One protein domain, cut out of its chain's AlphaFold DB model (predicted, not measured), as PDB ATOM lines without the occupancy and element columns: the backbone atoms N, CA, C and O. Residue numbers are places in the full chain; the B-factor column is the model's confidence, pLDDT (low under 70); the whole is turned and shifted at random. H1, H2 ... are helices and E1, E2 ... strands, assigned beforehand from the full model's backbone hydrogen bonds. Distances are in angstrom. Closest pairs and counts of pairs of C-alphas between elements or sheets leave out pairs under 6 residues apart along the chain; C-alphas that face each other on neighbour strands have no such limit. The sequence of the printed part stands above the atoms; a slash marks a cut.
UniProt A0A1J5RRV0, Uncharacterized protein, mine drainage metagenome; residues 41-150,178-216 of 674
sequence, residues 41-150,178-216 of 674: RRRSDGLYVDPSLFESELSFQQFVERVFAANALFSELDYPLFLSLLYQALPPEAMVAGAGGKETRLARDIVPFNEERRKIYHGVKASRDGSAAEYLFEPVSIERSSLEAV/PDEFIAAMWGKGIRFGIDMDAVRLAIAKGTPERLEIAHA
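AT A GLANCE: This is residues 41 to 150 and 178 to 216 of the 674 residues of an uncharacterized protein of mine drainage metagenome (UniProt A0A1J5RRV0). Two small lobes meet at helix H5: one holds the short strands E1, E2 and E4 and the strand pair E3 and E5 with helices H1 and H2, the other the two-strand ladder E6 and E8 with helix H6 packed on it. Strand E7 leaves this body as a long arm, its residues 145 to 150 sticking out free. You have 149 printed residues with six named helices and eight named strands, in the order E1 E2 H1 E3 H2 H3 E4 E5 H4 E6 E7 H5 H6 E8; the sheets E1 - E2 - E4, E3 - E5 and E6 - E8 are antiparallel, and the class is mixed, helices and strands. The whole is only just compact, close to loose, with a radius of gyration of the C-alphas of 17.7 A and spans of 64 by 43 by 25 A.

HOW THE PARTS SIT: Begin at E1, residues 41 to 43, a hairpin with E2, residues 46 to 49; N 41 and O 48 are 2.9 A apart, within hydrogen-bond range. E2's other neighbour is E4, residues 104 to 107, with N 47 and O 107 at 2.8 A. E4 runs on into E5, residues 109 to 112, which pairs with E3, residues 72 to 75: N 73 and O 111 are 2.9 A apart. H1, residues 59 to 69, and H2, residues 79 to 87, only just touch, only at their ends, with 3 pairs of C-alphas within 8 A, closest Gln 61 and Leu 86 at 6.0 A. H2 only grazes the sheet E1 E2 E4. H3, residues 94 to 97, is apart from H2. H4, residues 115 to 118, is close to but not clearly touching H5, residues 178 to 187; their closest C-alphas, Arg 118 and Ala 184, are 6.7 A apart. H5 touches H6, residues 196 to 205, closest at C-alphas 178 and 200, 6.4 A, at a steep tilt of 64 degrees, opposite ways. E6, residues 132 to 137, and E8, residues 209 to 215, have N 135 and O 211 at 2.9 A. Every O i to N i+4 pair is within range in H1, H2, H5 and H6; H3 and H4 are too short for one.

IN THESE COORDINATES: Find C-alpha 41 at (4.688, -39.691, -34.071), where E1 begins. H1 is 15.3 A long, E6 16.2 A, H5 14.3 A and H6 14.1 A. E7, residues 140 to 150, runs 30.0 A to C-alpha 150 at (55.318, -47.802, -36.569). E8, 17.6 A, ends at C-alpha 215, (11.906, -29.463, -62.488).

THE WHOLE: The C-alphas of Glu 93 and Val 150, the farthest apart, are 69.4 A apart. Residues 151 to 177 are not printed, a gap of 40.2 A between C-alphas 150 and 178. The link H4 to E6 is long. The model's pLDDT is under 70 at residues 88 to 102 and 147.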
ATOM      1  N   ARG A  41       4.570 -38.559 -34.998       85.88
ATOM      2  CA  ARG A  41       4.688 -39.691 -34.071       85.88
ATOM      3  C   ARG A  41       5.764 -40.651 -34.546       85.88
ATOM      4  O   ARG A  41       5.730 -41.132 -35.675       85.88
ATOM      5  N   ARG A  42       6.712 -40.956 -33.661       85.69
ATOM      6  CA  ARG A  42       7.735 -41.978 -33.898       85.69
ATOM      7  C   ARG A  42       7.242 -43.311 -33.341       85.69
ATOM      8  O   ARG A  42       6.947 -43.407 -32.152       85.69
ATOM      9  N   ARG A  43       7.141 -44.320 -34.202       85.88
ATOM     10  CA  ARG A  43       6.780 -45.704 -33.865       85.88
ATOM     11  C   ARG A  43       7.962 -46.624 -34.179       85.88
ATOM     12  O   ARG A  43       8.931 -46.201 -34.803       85.88
ATOM     13  N   SER A  44       7.896 -47.882 -33.752       76.31
ATOM     14  CA  SER A  44       8.958 -48.870 -34.008       76.31
ATOM     15  C   SER A  44       9.173 -49.177 -35.497       76.31
ATOM     16  O   SER A  44      10.220 -49.700 -35.866       76.31
ATOM     17  N   ASP A  45       8.183 -48.882 -36.338       81.31
ATOM     18  CA  ASP A  45       8.131 -49.177 -37.771       81.31
ATOM     19  C   ASP A  45       8.206 -47.931 -38.674       81.31
ATOM     20  O   ASP A  45       8.251 -48.069 -39.898       81.31
ATOM     21  N   GLY A  46       8.254 -46.720 -38.108       88.19
ATOM     22  CA  GLY A  46       8.348 -45.506 -38.911       88.19
ATOM     23  C   GLY A  46       8.081 -44.192 -38.184       88.19
ATOM     24  O   GLY A  46       7.648 -44.143 -37.030       88.19
ATOM     25  N   LEU A  47       8.292 -43.109 -38.926       88.00
ATOM     26  CA  LEU A  47       7.867 -41.758 -38.603       88.00
ATOM     27  C   LEU A  47       6.535 -41.472 -39.303       88.00
ATOM     28  O   LEU A  47       6.457 -41.522 -40.532       88.00
ATOM     29  N   TYR A  48       5.504 -41.156 -38.529       85.94
ATOM     30  CA  TYR A  48       4.155 -40.910 -39.025       85.94
ATOM     31  C   TYR A  48       3.757 -39.447 -38.842       85.94
ATOM     32  O   TYR A  48       4.055 -38.851 -37.806       85.94
ATOM     33  N   VAL A  49       3.073 -38.885 -39.836       87.19
ATOM     34  CA  VAL A  49       2.566 -37.510 -39.837       87.19
ATOM     35  C   VAL A  49       1.042 -37.493 -39.806       87.19
ATOM     36  O   VAL A  49       0.385 -38.244 -40.532       87.19
ATOM     37  N   ASP A  50       0.492 -36.625 -38.960       84.38
ATOM     38  CA  ASP A  50      -0.935 -36.326 -38.873       84.38
ATOM     39  C   ASP A  50      -1.185 -34.857 -39.259       84.38
ATOM     40  O   ASP A  50      -0.985 -33.959 -38.435       84.38
ATOM     41  N   PRO A  51      -1.618 -34.590 -40.506       77.00
ATOM     42  CA  PRO A  51      -1.856 -33.229 -40.976       77.00
ATOM     43  C   PRO A  51      -2.966 -32.485 -40.220       77.00
ATOM     44  O   PRO A  51      -2.979 -31.257 -40.222       77.00
ATOM     45  N   SER A  52      -3.877 -33.191 -39.534       76.75
ATOM     46  CA  SER A  52      -4.963 -32.558 -38.766       76.75
ATOM     47  C   SER A  52      -4.468 -31.782 -37.538       76.75
ATOM     48  O   SER A  52      -5.181 -30.936 -37.001       76.75
ATOM     49  N   LEU A  53      -3.232 -32.052 -37.106       79.62
ATOM     50  CA  LEU A  53      -2.590 -31.438 -35.946       79.62
ATOM     51  C   LEU A  53      -1.652 -30.278 -36.324       79.62
ATOM     52  O   LEU A  53      -0.854 -29.844 -35.491       79.62
ATOM     53  N   PHE A  54      -1.693 -29.789 -37.568       81.00
ATOM     54  CA  PHE A  54      -0.893 -28.638 -37.987       81.00
ATOM     55  C   PHE A  54      -1.422 -27.345 -37.347       81.00
ATOM     56  O   PHE A  54      -2.589 -26.996 -37.486       81.00
ATOM     57  N   GLU A  55      -0.547 -26.613 -36.654       76.06
ATOM     58  CA  GLU A  55      -0.897 -25.353 -35.970       76.06
ATOM     59  C   GLU A  55      -0.979 -24.161 -36.945       76.06
ATOM     60  O   GLU A  55      -1.628 -23.154 -36.675       76.06
ATOM     61  N   SER A  56      -0.307 -24.279 -38.091       78.12
ATOM     62  CA  SER A  56      -0.251 -23.310 -39.193       78.12
ATOM     63  C   SER A  56       0.211 -23.992 -40.485       78.12
ATOM     64  O   SER A  56       0.881 -25.027 -40.421       78.12
ATOM     65  N   GLU A  57      -0.048 -23.381 -41.645       70.75
ATOM     66  CA  GLU A  57       0.396 -23.873 -42.967       70.75
ATOM     67  C   GLU A  57       1.925 -24.044 -43.075       70.75
ATOM     68  O   GLU A  57       2.410 -24.858 -43.854       70.75
ATOM     69  N   LEU A  58       2.697 -23.334 -42.245       80.25
ATOM     70  CA  LEU A  58       4.163 -23.391 -42.231       80.25
ATOM     71  C   LEU A  58       4.728 -24.406 -41.225       80.25
ATOM     72  O   LEU A  58       5.943 -24.594 -41.165       80.25
ATOM     73  N   SER A  59       3.879 -25.068 -40.432       83.50
ATOM     74  CA  SER A  59       4.320 -25.939 -39.327       83.50
ATOM     75  C   SER A  59       5.197 -27.089 -39.816       83.50
ATOM     76  O   SER A  59       6.222 -27.405 -39.207       83.50
ATOM     77  N   PHE A  60       4.818 -27.699 -40.942       85.88
ATOM     78  CA  PHE A  60       5.587 -28.786 -41.541       85.88
ATOM     79  C   PHE A  60       6.903 -28.279 -42.144       85.88
ATOM     80  O   PHE A  60       7.952 -28.869 -41.897       85.88
ATOM     81  N   GLN A  61       6.883 -27.137 -42.842       87.38
ATOM     82  CA  GLN A  61       8.094 -26.524 -43.391       87.38
ATOM     83  C   GLN A  61       9.117 -26.200 -42.295       87.38
ATOM     84  O   GLN A  61      10.286 -26.559 -42.424       87.38
ATOM     85  N   GLN A  62       8.688 -25.583 -41.192       88.50
ATOM     86  CA  GLN A  62       9.563 -25.256 -40.061       88.50
ATOM     87  C   GLN A  62      10.187 -26.507 -39.431       88.50
ATOM     88  O   GLN A  62      11.354 -26.500 -39.033       88.50
ATOM     89  N   PHE A  63       9.426 -27.600 -39.350       89.50
ATOM     90  CA  PHE A  63       9.940 -28.880 -38.876       89.50
ATOM     91  C   PHE A  63      11.016 -29.447 -39.808       89.50
ATOM     92  O   PHE A  63      12.084 -29.832 -39.336       89.50
ATOM     93  N   VAL A  64      10.765 -29.455 -41.117       90.19
ATOM     94  CA  VAL A  64      11.723 -29.927 -42.124       90.19
ATOM     95  C   VAL A  64      13.000 -29.083 -42.113       90.19
ATOM     96  O   VAL A  64      14.103 -29.630 -42.098       90.19
ATOM     97  N   GLU A  65      12.869 -27.757 -42.043       89.62
ATOM     98  CA  GLU A  65      14.010 -26.844 -41.923       89.62
ATOM     99  C   GLU A  65      14.831 -27.136 -40.662       89.62
ATOM    100  O   GLU A  65      16.059 -27.182 -40.734       89.62
ATOM    101  N   ARG A  66      14.179 -27.428 -39.530       90.06
ATOM    102  CA  ARG A  66      14.858 -27.823 -38.288       90.06
ATOM    103  C   ARG A  66      15.614 -29.148 -38.420       90.06
ATOM    104  O   ARG A  66      16.728 -29.244 -37.914       90.06
ATOM    105  N   VAL A  67      15.035 -30.153 -39.081       89.25
ATOM    106  CA  VAL A  67      15.683 -31.464 -39.287       89.25
ATOM    107  C   VAL A  67      16.965 -31.310 -40.102       89.25
ATOM    108  O   VAL A  67      18.030 -31.748 -39.667       89.25
ATOM    109  N   PHE A  68      16.891 -30.630 -41.247       89.62
ATOM    110  CA  PHE A  68      18.064 -30.452 -42.101       89.62
ATOM    111  C   PHE A  68      19.090 -29.476 -41.505       89.62
ATOM    112  O   PHE A  68      20.291 -29.694 -41.664       89.62
ATOM    113  N   ALA A  69      18.659 -28.452 -40.756       87.38
ATOM    114  CA  ALA A  69      19.564 -27.558 -40.025       87.38
ATOM    115  C   ALA A  69      20.328 -28.273 -38.895       87.38
ATOM    116  O   ALA A  69      21.467 -27.915 -38.604       87.38
ATOM    117  N   ALA A  70      19.740 -29.314 -38.298       87.06
ATOM    118  CA  ALA A  70      20.397 -30.181 -37.320       87.06
ATOM    119  C   ALA A  70      21.357 -31.206 -37.956       87.06
ATOM    120  O   ALA A  70      21.845 -32.097 -37.265       87.06
ATOM    121  N   ASN A  71      21.632 -31.097 -39.264       87.69
ATOM    122  CA  ASN A  71      22.413 -32.063 -40.035       87.69
ATOM    123  C   ASN A  71      21.865 -33.489 -39.903       87.69
ATOM    124  O   ASN A  71      22.637 -34.434 -39.770       87.69
ATOM    125  N   ALA A  72      20.543 -33.645 -39.917       88.94
ATOM    126  CA  ALA A  72      19.870 -34.938 -39.950       88.94
ATOM    127  C   ALA A  72      19.141 -35.134 -41.288       88.94
ATOM    128  O   ALA A  72      18.905 -34.176 -42.026       88.94
ATOM    129  N   LEU A  73      18.790 -36.377 -41.605       90.50
ATOM    130  CA  LEU A  73      18.032 -36.751 -42.800       90.50
ATOM    131  C   LEU A  73      16.906 -37.727 -42.454       90.50
ATOM    132  O   LEU A  73      16.944 -38.397 -41.420       90.50
ATOM    133  N   PHE A  74      15.915 -37.819 -43.338       91.88
ATOM    134  CA  PHE A  74      14.844 -38.806 -43.250       91.88
ATOM    135  C   PHE A  74      15.255 -40.081 -43.987       91.88
ATOM    136  O   PHE A  74      15.470 -40.027 -45.190       91.88
ATOM    137  N   SER A  75      15.363 -41.214 -43.294       90.88
ATOM    138  CA  SER A  75      15.688 -42.499 -43.934       90.88
ATOM    139  C   SER A  75      14.431 -43.158 -44.507       90.88
ATOM    140  O   SER A  75      13.414 -43.184 -43.814       90.88
ATOM    141  N   GLU A  76      14.510 -43.763 -45.689       90.00
ATOM    142  CA  GLU A  76      13.386 -44.313 -46.461       90.00
ATOM    143  C   GLU A  76      12.238 -43.299 -46.607       90.00
ATOM    144  O   GLU A  76      11.105 -43.570 -46.198       90.00
ATOM    145  N   LEU A  77      12.541 -42.103 -47.124       90.94
ATOM    146  CA  LEU A  77      11.568 -41.017 -47.249       90.94
ATOM    147  C   LEU A  77      10.557 -41.282 -48.379       90.94
ATOM    148  O   LEU A  77      10.931 -41.522 -49.532       90.94
ATOM    149  N   ASP A  78       9.264 -41.142 -48.075       88.38
ATOM    150  CA  ASP A  78       8.213 -41.009 -49.086       88.38
ATOM    151  C   ASP A  78       8.243 -39.584 -49.656       88.38
ATOM    152  O   ASP A  78       7.639 -38.645 -49.131       88.38
ATOM    153  N   TYR A  79       9.031 -39.413 -50.716       87.38
ATOM    154  CA  TYR A  79       9.274 -38.111 -51.326       87.38
ATOM    155  C   TYR A  79       8.020 -37.464 -51.960       87.38
ATOM    156  O   TYR A  79       7.818 -36.262 -51.761       87.38
ATOM    157  N   PRO A  80       7.135 -38.199 -52.668       86.31
ATOM    158  CA  PRO A  80       5.845 -37.660 -53.109       86.31
ATOM    159  C   PRO A  80       4.981 -37.119 -51.962       86.31
ATOM    160  O   PRO A  80       4.480 -35.994 -52.050       86.31
ATOM    161  N   LEU A  81       4.848 -37.875 -50.866       86.00
ATOM    162  CA  LEU A  81       4.107 -37.427 -49.687       86.00
ATOM    163  C   LEU A  81       4.771 -36.198 -49.052       86.00
ATOM    164  O   LEU A  81       4.092 -35.219 -48.743       86.00
ATOM    165  N   PHE A  82       6.097 -36.210 -48.925       88.56
ATOM    166  CA  PHE A  82       6.888 -35.094 -48.409       88.56
ATOM    167  C   PHE A  82       6.662 -33.791 -49.191       88.56
ATOM    168  O   PHE A  82       6.425 -32.749 -48.581       88.56
ATOM    169  N   LEU A  83       6.662 -33.837 -50.530       87.06
ATOM    170  CA  LEU A  83       6.362 -32.665 -51.359       87.06
ATOM    171  C   LEU A  83       4.906 -32.206 -51.228       87.06
ATOM    172  O   LEU A  83       4.654 -31.000 -51.216       87.06
ATOM    173  N   SER A  84       3.955 -33.140 -51.123       83.81
ATOM    174  CA  SER A  84       2.539 -32.794 -50.954       83.81
ATOM    175  C   SER A  84       2.296 -32.021 -49.656       83.81
ATOM    176  O   SER A  84       1.620 -31.002 -49.682       83.81
ATOM    177  N   LEU A  85       2.938 -32.425 -48.554       84.81
ATOM    178  CA  LEU A  85       2.814 -31.774 -47.247       84.81
ATOM    179  C   LEU A  85       3.504 -30.405 -47.179       84.81
ATOM    180  O   LEU A  85       3.162 -29.599 -46.317       84.81
ATOM    181  N   LEU A  86       4.487 -30.147 -48.048       85.44
ATOM    182  CA  LEU A  86       5.218 -28.877 -48.099       85.44
ATOM    183  C   LEU A  86       4.584 -27.838 -49.029       85.44
ATOM    184  O   LEU A  86       4.626 -26.653 -48.717       85.44
ATOM    185  N   TYR A  87       4.061 -28.258 -50.185       81.25
ATOM    186  CA  TYR A  87       3.729 -27.333 -51.278       81.25
ATOM    187  C   TYR A  87       2.301 -27.451 -51.801       81.25
ATOM    188  O   TYR A  87       1.849 -26.580 -52.540       81.25
ATOM    189  N   GLN A  88       1.575 -28.514 -51.463       68.69
ATOM    190  CA  GLN A  88       0.173 -28.636 -51.843       68.69
ATOM    191  C   GLN A  88      -0.683 -28.366 -50.609       68.69
ATOM    192  O   GLN A  88      -0.546 -29.030 -49.586       68.69
ATOM    193  N   ALA A  89      -1.611 -27.414 -50.707       54.84
ATOM    194  CA  ALA A  89      -2.752 -27.410 -49.806       54.84
ATOM    195  C   ALA A  89      -3.563 -28.662 -50.155       54.84
ATOM    196  O   ALA A  89      -4.294 -28.671 -51.145       54.84
ATOM    197  N   LEU A  90      -3.346 -29.758 -49.427       48.06
ATOM    198  CA  LEU A  90      -4.132 -30.978 -49.590       48.06
ATOM    199  C   LEU A  90      -5.618 -30.587 -49.521       48.06
ATOM    200  O   LEU A  90      -6.040 -30.034 -48.501       48.06
ATOM    201  N   PRO A  91      -6.424 -30.825 -50.573       39.66
ATOM    202  CA  PRO A  91      -7.853 -30.603 -50.466       39.66
ATOM    203  C   PRO A  91      -8.390 -31.512 -49.349       39.66
ATOM    204  O   PRO A  91      -7.993 -32.683 -49.282       39.66
ATOM    205  N   PRO A  92      -9.304 -31.025 -48.487       44.62
ATOM    206  CA  PRO A  92      -9.860 -31.816 -47.387       44.62
ATOM    207  C   PRO A  92     -10.433 -33.164 -47.851       44.62
ATOM    208  O   PRO A  92     -10.444 -34.137 -47.110       44.62
ATOM    209  N   GLU A  93     -10.874 -33.248 -49.104       39.75
ATOM    210  CA  GLU A  93     -11.486 -34.435 -49.701       39.75
ATOM    211  C   GLU A  93     -10.466 -35.535 -50.054       39.75
ATOM    212  O   GLU A  93     -10.770 -36.721 -49.910       39.75
ATOM    213  N   ALA A  94      -9.220 -35.178 -50.400       41.38
ATOM    214  CA  ALA A  94      -8.132 -36.151 -50.562       41.38
ATOM    215  C   ALA A  94      -7.685 -36.741 -49.210       41.38
ATOM    216  O   ALA A  94      -7.205 -37.873 -49.167       41.38
ATOM    217  N   MET A  95      -7.932 -36.028 -48.100       44.53
ATOM    218  CA  MET A  95      -7.755 -36.547 -46.736       44.53
ATOM    219  C   MET A  95      -8.854 -37.534 -46.302       44.53
ATOM    220  O   MET A  95      -8.708 -38.211 -45.283       44.53
ATOM    221  N   VAL A  96      -9.955 -37.636 -47.057       42.47
ATOM    222  CA  VAL A  96     -11.105 -38.496 -46.721       42.47
ATOM    223  C   VAL A  96     -11.204 -39.713 -47.646       42.47
ATOM    224  O   VAL A  96     -11.570 -40.795 -47.186       42.47
ATOM    225  N   ALA A  97     -10.833 -39.591 -48.924       38.41
ATOM    226  CA  ALA A  97     -10.978 -40.684 -49.892       38.41
ATOM    227  C   ALA A  97      -9.847 -41.737 -49.851       38.41
ATOM    228  O   ALA A  97     -10.015 -42.837 -50.377       38.41
ATOM    229  N   GLY A  98      -8.722 -41.444 -49.190       41.59
ATOM    230  CA  GLY A  98      -7.604 -42.370 -49.002       41.59
ATOM    231  C   GLY A  98      -7.238 -42.524 -47.528       41.59
ATOM    232  O   GLY A  98      -6.296 -41.901 -47.069       41.59
ATOM    233  N   ALA A  99      -7.972 -43.376 -46.807       39.34
ATOM    234  CA  ALA A  99      -7.773 -43.729 -45.393       39.34
ATOM    235  C   ALA A  99      -8.110 -42.612 -44.380       39.34
ATOM    236  O   ALA A  99      -7.260 -41.842 -43.949       39.34
ATOM    237  N   GLY A 100      -9.371 -42.595 -43.933       38.12
ATOM    238  CA  GLY A 100      -9.891 -41.616 -42.978       38.12
ATOM    239  C   GLY A 100      -8.976 -41.354 -41.783       38.12
ATOM    240  O   GLY A 100      -8.659 -42.285 -41.046       38.12
ATOM    241  N   GLY A 101      -8.573 -40.092 -41.611       50.22
ATOM    242  CA  GLY A 101      -7.910 -39.573 -40.407       50.22
ATOM    243  C   GLY A 101      -6.719 -40.392 -39.902       50.22
ATOM    244  O   GLY A 101      -6.444 -40.382 -38.704       50.22
ATOM    245  N   LYS A 102      -6.062 -41.169 -40.771       60.75
ATOM    246  CA  LYS A 102      -4.984 -42.071 -40.378       60.75
ATOM    247  C   LYS A 102      -3.649 -41.415 -40.679       60.75
ATOM    248  O   LYS A 102      -3.316 -41.141 -41.826       60.75
ATOM    249  N   GLU A 103      -2.892 -41.214 -39.608       74.56
ATOM    250  CA  GLU A 103      -1.444 -41.034 -39.612       74.56
ATOM    251  C   GLU A 103      -0.780 -41.728 -40.814       74.56
ATOM    252  O   GLU A 103      -0.887 -42.948 -40.972       74.56
ATOM    253  N   THR A 104      -0.098 -40.958 -41.661       84.31
ATOM    254  CA  THR A 104       0.578 -41.487 -42.855       84.31
ATOM    255  C   THR A 104       2.068 -41.640 -42.574       84.31
ATOM    256  O   THR A 104       2.671 -40.771 -41.944       84.31
ATOM    257  N   ARG A 105       2.684 -42.749 -43.003       88.25
ATOM    258  CA  ARG A 105       4.125 -42.973 -42.817       88.25
ATOM    259  C   ARG A 105       4.905 -42.051 -43.757       88.25
ATOM    260  O   ARG A 105       4.808 -42.205 -44.966       88.25
ATOM    261  N   LEU A 106       5.684 -41.131 -43.197       88.38
ATOM    262  CA  LEU A 106       6.545 -40.205 -43.937       88.38
ATOM    263  C   LEU A 106       7.920 -40.814 -44.229       88.38
ATOM    264  O   LEU A 106       8.428 -40.703 -45.336       88.38
ATOM    265  N   ALA A 107       8.534 -41.431 -43.221       91.38
ATOM    266  CA  ALA A 107       9.886 -41.975 -43.297       91.38
ATOM    267  C   ALA A 107      10.030 -43.179 -42.354       91.38
ATOM    268  O   ALA A 107       9.130 -43.478 -41.566       91.38
ATOM    269  N   ARG A 108      11.153 -43.893 -42.403       90.19
ATOM    270  CA  ARG A 108      11.515 -44.903 -41.395       90.19
ATOM    271  C   ARG A 108      12.004 -44.269 -40.092       90.19
ATOM    272  O   ARG A 108      11.572 -44.690 -39.027       90.19
ATOM    273  N   ASP A 109      12.882 -43.274 -40.166       89.19
ATOM    274  CA  ASP A 109      13.420 -42.583 -38.992       89.19
ATOM    275  C   ASP A 109      14.129 -41.276 -39.382       89.19
ATOM    276  O   ASP A 109      14.311 -40.988 -40.567       89.19
ATOM    277  N   ILE A 110      14.543 -40.499 -38.378       88.88
ATOM    278  CA  ILE A 110      15.448 -39.355 -38.533       88.88
ATOM    279  C   ILE A 110      16.831 -39.777 -38.046       88.88
ATOM    280  O   ILE A 110      17.001 -40.118 -36.872       88.88
ATOM    281  N   VAL A 111      17.817 -39.751 -38.943       89.38
ATOM    282  CA  VAL A 111      19.185 -40.209 -38.666       89.38
ATOM    283  C   VAL A 111      20.210 -39.088 -38.885       89.38
ATOM    284  O   VAL A 111      19.985 -38.220 -39.732       89.38
ATOM    285  N   PRO A 112      21.339 -39.074 -38.147       88.94
ATOM    286  CA  PRO A 112      22.400 -38.091 -38.357       88.94
ATOM    287  C   PRO A 112      23.014 -38.182 -39.760       88.94
ATOM    288  O   PRO A 112      23.315 -39.270 -40.251       88.94
ATOM    289  N   PHE A 113      23.261 -37.030 -40.383       89.31
ATOM    290  CA  PHE A 113      23.942 -36.905 -41.666       89.31
ATOM    291  C   PHE A 113      25.424 -36.563 -41.449       89.31
ATOM    292  O   PHE A 113      25.830 -35.397 -41.363       89.31
ATOM    293  N   ASN A 114      26.244 -37.612 -41.356       87.25
ATOM    294  CA  ASN A 114      27.673 -37.512 -41.053       87.25
ATOM    295  C   ASN A 114      28.412 -36.542 -41.991       87.25
ATOM    296  O   ASN A 114      28.178 -36.505 -43.200       87.25
ATOM    297  N   GLU A 115      29.350 -35.767 -41.443       85.94
ATOM    298  CA  GLU A 115      30.094 -34.746 -42.195       85.94
ATOM    299  C   GLU A 115      30.899 -35.330 -43.367       85.94
ATOM    300  O   GLU A 115      30.893 -34.766 -44.460       85.94
ATOM    301  N   GLU A 116      31.531 -36.489 -43.168       85.69
ATOM    302  CA  GLU A 116      32.272 -37.203 -44.214       85.69
ATOM    303  C   GLU A 116      31.381 -37.553 -45.411       85.69
ATOM    304  O   GLU A 116      31.790 -37.375 -46.556       85.69
ATOM    305  N   ARG A 117      30.134 -37.977 -45.154       88.31
ATOM    306  CA  ARG A 117      29.147 -38.263 -46.204       88.31
ATOM    307  C   ARG A 117      28.686 -36.984 -46.887       88.31
ATOM    308  O   ARG A 117      28.641 -36.940 -48.104       88.31
ATOM    309  N   ARG A 118      28.421 -35.900 -46.153       86.38
ATOM    310  CA  ARG A 118      27.982 -34.621 -46.751       86.38
ATOM    311  C   ARG A 118      28.971 -34.063 -47.778       86.38
ATOM    312  O   ARG A 118      28.541 -33.521 -48.796       86.38
ATOM    313  N   LYS A 119      30.278 -34.226 -47.540       87.62
ATOM    314  CA  LYS A 119      31.349 -33.727 -48.424       87.62
ATOM    315  C   LYS A 119      31.380 -34.395 -49.803       87.62
ATOM    316  O   LYS A 119      31.868 -33.774 -50.742       87.62
ATOM    317  N   ILE A 120      30.832 -35.607 -49.946       88.62
ATOM    318  CA  ILE A 120      30.818 -36.326 -51.234       88.62
ATOM    319  C   ILE A 120      29.717 -35.832 -52.183       88.62
ATOM    320  O   ILE A 120      29.718 -36.162 -53.364       88.62
ATOM    321  N   TYR A 121      28.756 -35.050 -51.686       89.75
ATOM    322  CA  TYR A 121      27.718 -34.460 -52.521       89.75
ATOM    323  C   TYR A 121      28.245 -33.145 -53.104       89.75
ATOM    324  O   TYR A 121      28.356 -32.144 -52.392       89.75
ATOM    325  N   HIS A 122      28.506 -33.106 -54.409       87.50
ATOM    326  CA  HIS A 122      29.097 -31.951 -55.099       87.50
ATOM    327  C   HIS A 122      28.084 -30.837 -55.423       87.50
ATOM    328  O   HIS A 122      26.890 -30.952 -55.143       87.50
ATOM    329  N   GLY A 123      28.550 -29.699 -55.940       86.06
ATOM    330  CA  GLY A 123      27.697 -28.542 -56.235       86.06
ATOM    331  C   GLY A 123      26.613 -28.839 -57.280       86.06
ATOM    332  O   GLY A 123      26.855 -29.551 -58.250       86.06
ATOM    333  N   VAL A 124      25.428 -28.256 -57.091       89.88
ATOM    334  CA  VAL A 124      24.306 -28.319 -58.039       89.88
ATOM    335  C   VAL A 124      24.216 -27.011 -58.818       89.88
ATOM    336  O   VAL A 124      24.471 -25.937 -58.268       89.88
ATOM    337  N   LYS A 125      23.861 -27.083 -60.102       89.12
ATOM    338  CA  LYS A 125      23.673 -25.905 -60.951       89.12
ATOM    339  C   LYS A 125      22.185 -25.702 -61.220       89.12
ATOM    340  O   LYS A 125      21.606 -26.384 -62.058       89.12
ATOM    341  N   ALA A 126      21.567 -24.751 -60.524       88.12
ATOM    342  CA  ALA A 126      20.211 -24.311 -60.841       88.12
ATOM    343  C   ALA A 126      20.217 -23.359 -62.049       88.12
ATOM    344  O   ALA A 126      21.121 -22.529 -62.197       88.12
ATOM    345  N   SER A 127      19.200 -23.461 -62.906       87.12
ATOM    346  CA  SER A 127      18.940 -22.466 -63.950       87.12
ATOM    347  C   SER A 127      18.673 -21.089 -63.327       87.12
ATOM    348  O   SER A 127      18.115 -20.998 -62.233       87.12
ATOM    349  N   ARG A 128      19.033 -20.002 -64.030       79.81
ATOM    350  CA  ARG A 128      18.804 -18.619 -63.558       79.81
ATOM    351  C   ARG A 128      17.327 -18.326 -63.296       79.81
ATOM    352  O   ARG A 128      17.019 -17.579 -62.375       79.81
ATOM    353  N   ASP A 129      16.449 -18.966 -64.061       78.88
ATOM    354  CA  ASP A 129      14.999 -18.787 -63.972       78.88
ATOM    355  C   ASP A 129      14.356 -19.755 -62.958       78.88
ATOM    356  O   ASP A 129      13.140 -19.766 -62.780       78.88
ATOM    357  N   GLY A 130      15.157 -20.602 -62.292       82.75
ATOM    358  CA  GLY A 130      14.681 -21.580 -61.308       82.75
ATOM    359  C   GLY A 130      13.813 -22.702 -61.895       82.75
ATOM    360  O   GLY A 130      13.125 -23.391 -61.145       82.75
ATOM    361  N   SER A 131      13.824 -22.886 -63.218       87.12
ATOM    362  CA  SER A 131      13.002 -23.873 -63.928       87.12
ATOM    363  C   SER A 131      13.514 -25.309 -63.810       87.12
ATOM    364  O   SER A 131      12.714 -26.241 -63.827       87.12
ATOM    365  N   ALA A 132      14.830 -25.486 -63.688       91.00
ATOM    366  CA  ALA A 132      15.479 -26.787 -63.606       91.00
ATOM    367  C   ALA A 132      16.766 -26.724 -62.769       91.00
ATOM    368  O   ALA A 132      17.366 -25.650 -62.620       91.00
ATOM    369  N   ALA A 133      17.201 -27.871 -62.248       91.56
ATOM    370  CA  ALA A 133      18.493 -28.029 -61.585       91.56
ATOM    371  C   ALA A 133      19.276 -29.208 -62.167       91.56
ATOM    372  O   ALA A 133      18.741 -30.302 -62.295       91.56
ATOM    373  N   GLU A 134      20.553 -28.989 -62.473       92.12
ATOM    374  CA  GLU A 134      21.464 -29.996 -63.013       92.12
ATOM    375  C   GLU A 134      22.475 -30.455 -61.959       92.12
ATOM    376  O   GLU A 134      23.082 -29.637 -61.256       92.12
ATOM    377  N   TYR A 135      22.723 -31.762 -61.911       92.88
ATOM    378  CA  TYR A 135      23.759 -32.379 -61.088       92.88
ATOM    379  C   TYR A 135      24.690 -33.234 -61.949       92.88
ATOM    380  O   TYR A 135      24.253 -33.910 -62.882       92.88
ATOM    381  N   LEU A 136      25.988 -33.192 -61.646       91.06
ATOM    382  CA  LEU A 136      26.987 -34.059 -62.266       91.06
ATOM    383  C   LEU A 136      27.222 -35.262 -61.351       91.06
ATOM    384  O   LEU A 136      27.781 -35.113 -60.267       91.06
ATOM    385  N   PHE A 137      26.798 -36.443 -61.786       88.88
ATOM    386  CA  PHE A 137      27.129 -37.693 -61.114       88.88
ATOM    387  C   PHE A 137      28.558 -38.084 -61.476       88.88
ATOM    388  O   PHE A 137      28.906 -38.094 -62.651       88.88
ATOM    389  N   GLU A 138      29.378 -38.405 -60.478       86.75
ATOM    390  CA  GLU A 138      30.745 -38.902 -60.637       86.75
ATOM    391  C   GLU A 138      31.076 -39.920 -59.529       86.75
ATOM    392  O   GLU A 138      30.395 -39.939 -58.499       86.75
ATOM    393  N   PRO A 139      32.063 -40.814 -59.723       83.25
ATOM    394  CA  PRO A 139      32.488 -41.746 -58.683       83.25
ATOM    395  C   PRO A 139      32.989 -41.010 -57.436       83.25
ATOM    396  O   PRO A 139      33.894 -40.184 -57.520       83.25
ATOM    397  N   VAL A 140      32.430 -41.347 -56.274       86.75
ATOM    398  CA  VAL A 140      32.748 -40.705 -54.991       86.75
ATOM    399  C   VAL A 140      33.546 -41.630 -54.073       86.75
ATOM    400  O   VAL A 140      33.421 -42.854 -54.130       86.75
ATOM    401  N   SER A 141      34.361 -41.047 -53.195       84.44
ATOM    402  CA  SER A 141      35.141 -41.776 -52.190       84.44
ATOM    403  C   SER A 141      35.168 -41.027 -50.858       84.44
ATOM    404  O   SER A 141      34.967 -39.814 -50.826       84.44
ATOM    405  N   ILE A 142      35.375 -41.754 -49.760       85.12
ATOM    406  CA  ILE A 142      35.508 -41.206 -48.405       85.12
ATOM    407  C   ILE A 142      36.932 -41.462 -47.928       85.12
ATOM    408  O   ILE A 142      37.436 -42.579 -48.027       85.12
ATOM    409  N   GLU A 143      37.578 -40.435 -47.395       80.44
ATOM    410  CA  GLU A 143      38.896 -40.552 -46.782       80.44
ATOM    411  C   GLU A 143      38.763 -41.024 -45.332       80.44
ATOM    412  O   GLU A 143      38.210 -40.315 -44.495       80.44
ATOM    413  N   ARG A 144      39.294 -42.208 -45.016       75.69
ATOM    414  CA  ARG A 144      39.430 -42.691 -43.640       75.69
ATOM    415  C   ARG A 144      40.875 -42.606 -43.197       75.69
ATOM    416  O   ARG A 144      41.760 -43.155 -43.849       75.69
ATOM    417  N   SER A 145      41.107 -41.949 -42.068       71.69
ATOM    418  CA  SER A 145      42.416 -41.927 -41.423       71.69
ATOM    419  C   SER A 145      42.478 -42.992 -40.328       71.69
ATOM    420  O   SER A 145      41.628 -43.037 -39.440       71.69
ATOM    421  N   SER A 146      43.473 -43.874 -40.397       70.25
ATOM    422  CA  SER A 146      43.795 -44.819 -39.326       70.25
ATOM    423  C   SER A 146      45.199 -44.550 -38.787       70.25
ATOM    424  O   SER A 146      46.095 -44.106 -39.509       70.25
ATOM    425  N   LEU A 147      45.380 -44.775 -37.484       67.31
ATOM    426  CA  LEU A 147      46.678 -44.675 -36.821       67.31
ATOM    427  C   LEU A 147      47.384 -46.027 -36.944       67.31
ATOM    428  O   LEU A 147      47.031 -46.977 -36.244       67.31
ATOM    429  N   GLU A 148      48.371 -46.126 -37.834       73.69
ATOM    430  CA  GLU A 148      49.238 -47.304 -37.918       73.69
ATOM    431  C   GLU A 148      50.418 -47.125 -36.953       73.69
ATOM    432  O   GLU A 148      51.122 -46.112 -36.968       73.69
ATOM    433  N   ALA A 149      50.616 -48.111 -36.077       71.81
ATOM    434  CA  ALA A 149      51.759 -48.152 -35.179       71.81
ATOM    435  C   ALA A 149      53.027 -48.490 -35.978       71.81
ATOM    436  O   ALA A 149      53.132 -49.567 -36.565       71.81
ATOM    437  N   VAL A 150      53.993 -47.573 -35.992       72.62
ATOM    438  CA  VAL A 150      55.318 -47.802 -36.569       72.62
ATOM    439  C   VAL A 150      56.181 -48.450 -35.499       72.62
ATOM    440  O   VAL A 150      56.510 -47.832 -34.486       72.62
ATOM    441  N   PRO A 178      20.063 -42.105 -52.014       89.50
ATOM    442  CA  PRO A 178      18.956 -41.240 -52.432       89.50
ATOM    443  C   PRO A 178      18.393 -40.333 -51.327       89.50
ATOM    444  O   PRO A 178      18.042 -39.191 -51.617       89.50
ATOM    445  N   ASP A 179      18.315 -40.793 -50.080       91.06
ATOM    446  CA  ASP A 179      17.763 -39.999 -48.976       91.06
ATOM    447  C   ASP A 179      18.767 -38.930 -48.520       91.06
ATOM    448  O   ASP A 179      18.423 -37.761 -48.315       91.06
ATOM    449  N   GLU A 180      20.049 -39.300 -48.461       92.00
ATOM    450  CA  GLU A 180      21.146 -38.342 -48.283       92.00
ATOM    451  C   GLU A 180      21.211 -37.321 -49.434       92.00
ATOM    452  O   GLU A 180      21.537 -36.154 -49.204       92.00
ATOM    453  N   PHE A 181      20.867 -37.721 -50.664       91.88
ATOM    454  CA  PHE A 181      20.807 -36.816 -51.814       91.88
ATOM    455  C   PHE A 181      19.735 -35.742 -51.627       91.88
ATOM    456  O   PHE A 181      20.027 -34.565 -51.839       91.88
ATOM    457  N   ILE A 182      18.533 -36.107 -51.166       91.50
ATOM    458  CA  ILE A 182      17.461 -35.147 -50.857       91.50
ATOM    459  C   ILE A 182      17.936 -34.141 -49.801       91.50
ATOM    460  O   ILE A 182      17.829 -32.932 -50.012       91.50
ATOM    461  N   ALA A 183      18.525 -34.619 -48.700       90.94
ATOM    462  CA  ALA A 183      19.036 -33.757 -47.632       90.94
ATOM    463  C   ALA A 183      20.170 -32.829 -48.113       90.94
ATOM    464  O   ALA A 183      20.203 -31.639 -47.786       90.94
ATOM    465  N   ALA A 184      21.090 -33.346 -48.933       90.94
ATOM    466  CA  ALA A 184      22.197 -32.572 -49.487       90.94
ATOM    467  C   ALA A 184      21.729 -31.515 -50.498       90.94
ATOM    468  O   ALA A 184      22.267 -30.406 -50.522       90.94
ATOM    469  N   MET A 185      20.744 -31.846 -51.337       92.69
ATOM    470  CA  MET A 185      20.138 -30.911 -52.287       92.69
ATOM    471  C   MET A 185      19.328 -29.829 -51.567       92.69
ATOM    472  O   MET A 185      19.449 -28.654 -51.922       92.69
ATOM    473  N   TRP A 186      18.622 -30.188 -50.489       91.19
ATOM    474  CA  TRP A 186      17.929 -29.231 -49.624       91.19
ATOM    475  C   TRP A 186      18.891 -28.203 -49.025       91.19
ATOM    476  O   TRP A 186      18.654 -26.996 -49.114       91.19
ATOM    477  N   GLY A 187      20.028 -28.660 -48.484       87.19
ATOM    478  CA  GLY A 187      21.086 -27.785 -47.963       87.19
ATOM    479  C   GLY A 187      21.717 -26.869 -49.021       87.19
ATOM    480  O   GLY A 187      22.246 -25.812 -48.687       87.19
ATOM    481  N   LYS A 188      21.621 -27.237 -50.305       89.81
ATOM    482  CA  LYS A 188      22.086 -26.442 -51.457       89.81
ATOM    483  C   LYS A 188      20.995 -25.573 -52.085       89.81
ATOM    484  O   LYS A 188      21.253 -24.905 -53.083       89.81
ATOM    485  N   GLY A 189      19.797 -25.561 -51.503       87.06
ATOM    486  CA  GLY A 189      18.694 -24.704 -51.921       87.06
ATOM    487  C   GLY A 189      17.750 -25.310 -52.958       87.06
ATOM    488  O   GLY A 189      16.810 -24.625 -53.337       87.06
ATOM    489  N   ILE A 190      17.934 -26.563 -53.389       91.31
ATOM    490  CA  ILE A 190      16.942 -27.269 -54.217       91.31
ATOM    491  C   ILE A 190      15.915 -27.905 -53.284       91.31
ATOM    492  O   ILE A 190      16.227 -28.850 -52.562       91.31
ATOM    493  N   ARG A 191      14.698 -27.361 -53.274       90.50
ATOM    494  CA  ARG A 191      13.650 -27.723 -52.307       90.50
ATOM    495  C   ARG A 191      12.400 -28.325 -52.947       90.50
ATOM    496  O   ARG A 191      11.519 -28.771 -52.215       90.50
ATOM    497  N   PHE A 192      12.298 -28.324 -54.277       89.38
ATOM    498  CA  PHE A 192      11.116 -28.795 -54.998       89.38
ATOM    499  C   PHE A 192      11.482 -29.566 -56.270       89.38
ATOM    500  O   PHE A 192      12.449 -29.235 -56.955       89.38
ATOM    501  N   GLY A 193      10.658 -30.562 -56.605       87.56
ATOM    502  CA  GLY A 193      10.593 -31.122 -57.954       87.56
ATOM    503  C   GLY A 193      11.708 -32.087 -58.349       87.56
ATOM    504  O   GLY A 193      11.858 -32.330 -59.540       87.56
ATOM    505  N   ILE A 194      12.485 -32.619 -57.394       91.25
ATOM    506  CA  ILE A 194      13.508 -33.645 -57.668       91.25
ATOM    507  C   ILE A 194      12.878 -34.904 -58.289       91.25
ATOM    508  O   ILE A 194      11.965 -35.489 -57.708       91.25
ATOM    509  N   ASP A 195      13.391 -35.346 -59.435       91.94
ATOM    510  CA  ASP A 195      13.027 -36.619 -60.058       91.94
ATOM    511  C   ASP A 195      13.803 -37.763 -59.390       91.94
ATOM    512  O   ASP A 195      14.941 -38.093 -59.739       91.94
ATOM    513  N   MET A 196      13.184 -38.357 -58.369       89.31
ATOM    514  CA  MET A 196      13.811 -39.413 -57.574       89.31
ATOM    515  C   MET A 196      14.059 -40.700 -58.360       89.31
ATOM    516  O   MET A 196      14.994 -41.429 -58.025       89.31
ATOM    517  N   ASP A 197      13.275 -40.987 -59.398       89.69
ATOM    518  CA  ASP A 197      13.468 -42.186 -60.211       89.69
ATOM    519  C   ASP A 197      14.689 -42.021 -61.120       89.69
ATOM    520  O   ASP A 197      15.550 -42.909 -61.174       89.69
ATOM    521  N   ALA A 198      14.839 -40.848 -61.744       88.88
ATOM    522  CA  ALA A 198      16.018 -40.514 -62.536       88.88
ATOM    523  C   ALA A 198      17.297 -40.478 -61.677       88.88
ATOM    524  O   ALA A 198      18.328 -41.033 -62.069       88.88
ATOM    525  N   VAL A 199      17.227 -39.909 -60.467       90.44
ATOM    526  CA  VAL A 199      18.351 -39.890 -59.513       90.44
ATOM    527  C   VAL A 199      18.739 -41.306 -59.081       90.44
ATOM    528  O   VAL A 199      19.922 -41.651 -59.116       90.44
ATOM    529  N   ARG A 200      17.776 -42.162 -58.714       91.00
ATOM    530  CA  ARG A 200      18.046 -43.563 -58.337       91.00
ATOM    531  C   ARG A 200      18.714 -44.332 -59.473       91.00
ATOM    532  O   ARG A 200      19.668 -45.074 -59.228       91.00
ATOM    533  N   LEU A 201      18.257 -44.127 -60.708       89.00
ATOM    534  CA  LEU A 201      18.847 -44.748 -61.890       89.00
ATOM    535  C   LEU A 201      20.290 -44.275 -62.122       89.00
ATOM    536  O   LEU A 201      21.171 -45.102 -62.362       89.00
ATOM    537  N   ALA A 202      20.551 -42.971 -62.001       88.56
ATOM    538  CA  ALA A 202      21.887 -42.400 -62.164       88.56
ATOM    539  C   ALA A 202      22.873 -42.910 -61.097       88.56
ATOM    540  O   ALA A 202      23.987 -43.327 -61.426       88.56
ATOM    541  N   ILE A 203      22.438 -42.970 -59.833       88.25
ATOM    542  CA  ILE A 203      23.222 -43.533 -58.724       88.25
ATOM    543  C   ILE A 203      23.533 -45.017 -58.970       88.25
ATOM    544  O   ILE A 203      24.664 -45.455 -58.752       88.25
ATOM    545  N   ALA A 204      22.558 -45.797 -59.446       87.06
ATOM    546  CA  ALA A 204      22.740 -47.220 -59.731       87.06
ATOM    547  C   ALA A 204      23.689 -47.476 -60.915       87.06
ATOM    548  O   ALA A 204      24.466 -48.433 -60.880       87.06
ATOM    549  N   LYS A 205      23.642 -46.618 -61.943       86.12
ATOM    550  CA  LYS A 205      24.469 -46.703 -63.156       86.12
ATOM    551  C   LYS A 205      25.951 -46.448 -62.868       86.12
ATOM    552  O   LYS A 205      26.803 -47.098 -63.467       86.12
ATOM    553  N   GLY A 206      26.267 -45.525 -61.954       78.50
ATOM    554  CA  GLY A 206      27.638 -45.265 -61.491       78.50
ATOM    555  C   GLY A 206      28.596 -44.702 -62.554       78.50
ATOM    556  O   GLY A 206      29.809 -44.725 -62.355       78.50
ATOM    557  N   THR A 207      28.077 -44.216 -63.685       81.06
ATOM    558  CA  THR A 207      28.863 -43.595 -64.762       81.06
ATOM    559  C   THR A 207      28.815 -42.072 -64.676       81.06
ATOM    560  O   THR A 207      27.744 -41.546 -64.369       81.06
ATOM    561  N   PRO A 208      29.901 -41.359 -65.032       86.75
ATOM    562  CA  PRO A 208      29.883 -39.905 -65.085       86.75
ATOM    563  C   PRO A 208      28.838 -39.364 -66.065       86.75
ATOM    564  O   PRO A 208      28.937 -39.605 -67.268       86.75
ATOM    565  N   GLU A 209      27.843 -38.637 -65.563       89.00
ATOM    566  CA  GLU A 209      26.753 -38.090 -66.376       89.00
ATOM    567  C   GLU A 209      26.191 -36.816 -65.739       89.00
ATOM    568  O   GLU A 209      26.039 -36.729 -64.519       89.00
ATOM    569  N   ARG A 210      25.890 -35.811 -66.567       90.31
ATOM    570  CA  ARG A 210      25.178 -34.606 -66.134       90.31
ATOM    571  C   ARG A 210      23.693 -34.798 -66.402       90.31
ATOM    572  O   ARG A 210      23.314 -35.016 -67.547       90.31
ATOM    573  N   LEU A 211      22.890 -34.699 -65.352       91.12
ATOM    574  CA  LEU A 211      21.457 -34.958 -65.389       91.12
ATOM    575  C   LEU A 211      20.691 -33.768 -64.809       91.12
ATOM    576  O   LEU A 211      21.096 -33.208 -63.787       91.12
ATOM    577  N   GLU A 212      19.579 -33.404 -65.442       91.12
ATOM    578  CA  GLU A 212      18.570 -32.534 -64.838       91.12
ATOM    579  C   GLU A 212      17.838 -33.330 -63.755       91.12
ATOM    580  O   GLU A 212      17.126 -34.285 -64.040       91.12
ATOM    581  N   ILE A 213      18.086 -32.980 -62.497       91.50
ATOM    582  CA  ILE A 213      17.599 -33.722 -61.335       91.50
ATOM    583  C   ILE A 213      16.306 -33.157 -60.765       91.50
ATOM    584  O   ILE A 213      15.704 -33.827 -59.941       91.50
ATOM    585  N   ALA A 214      15.905 -31.933 -61.124       91.12
ATOM    586  CA  ALA A 214      14.695 -31.308 -60.600       91.12
ATOM    587  C   ALA A 214      14.043 -30.364 -61.608       91.12
ATOM    588  O   ALA A 214      14.753 -29.643 -62.312       91.12
ATOM    589  N   HIS A 215      12.707 -30.310 -61.602       91.25
ATOM    590  CA  HIS A 215      11.906 -29.463 -62.488       91.25
ATOM    591  C   HIS A 215      10.892 -28.610 -61.717       91.25
ATOM    592  O   HIS A 215      10.254 -29.062 -60.765       91.25
ATOM    593  N   ALA A 216      10.719 -27.362 -62.147       89.44
ATOM    594  CA  ALA A 216       9.689 -26.470 -61.634       89.44
ATOM    595  C   ALA A 216       8.285 -26.903 -62.084       89.44
ATOM    596  O   ALA A 216       8.096 -27.408 -63.191       89.44
TER     597      ALA A 216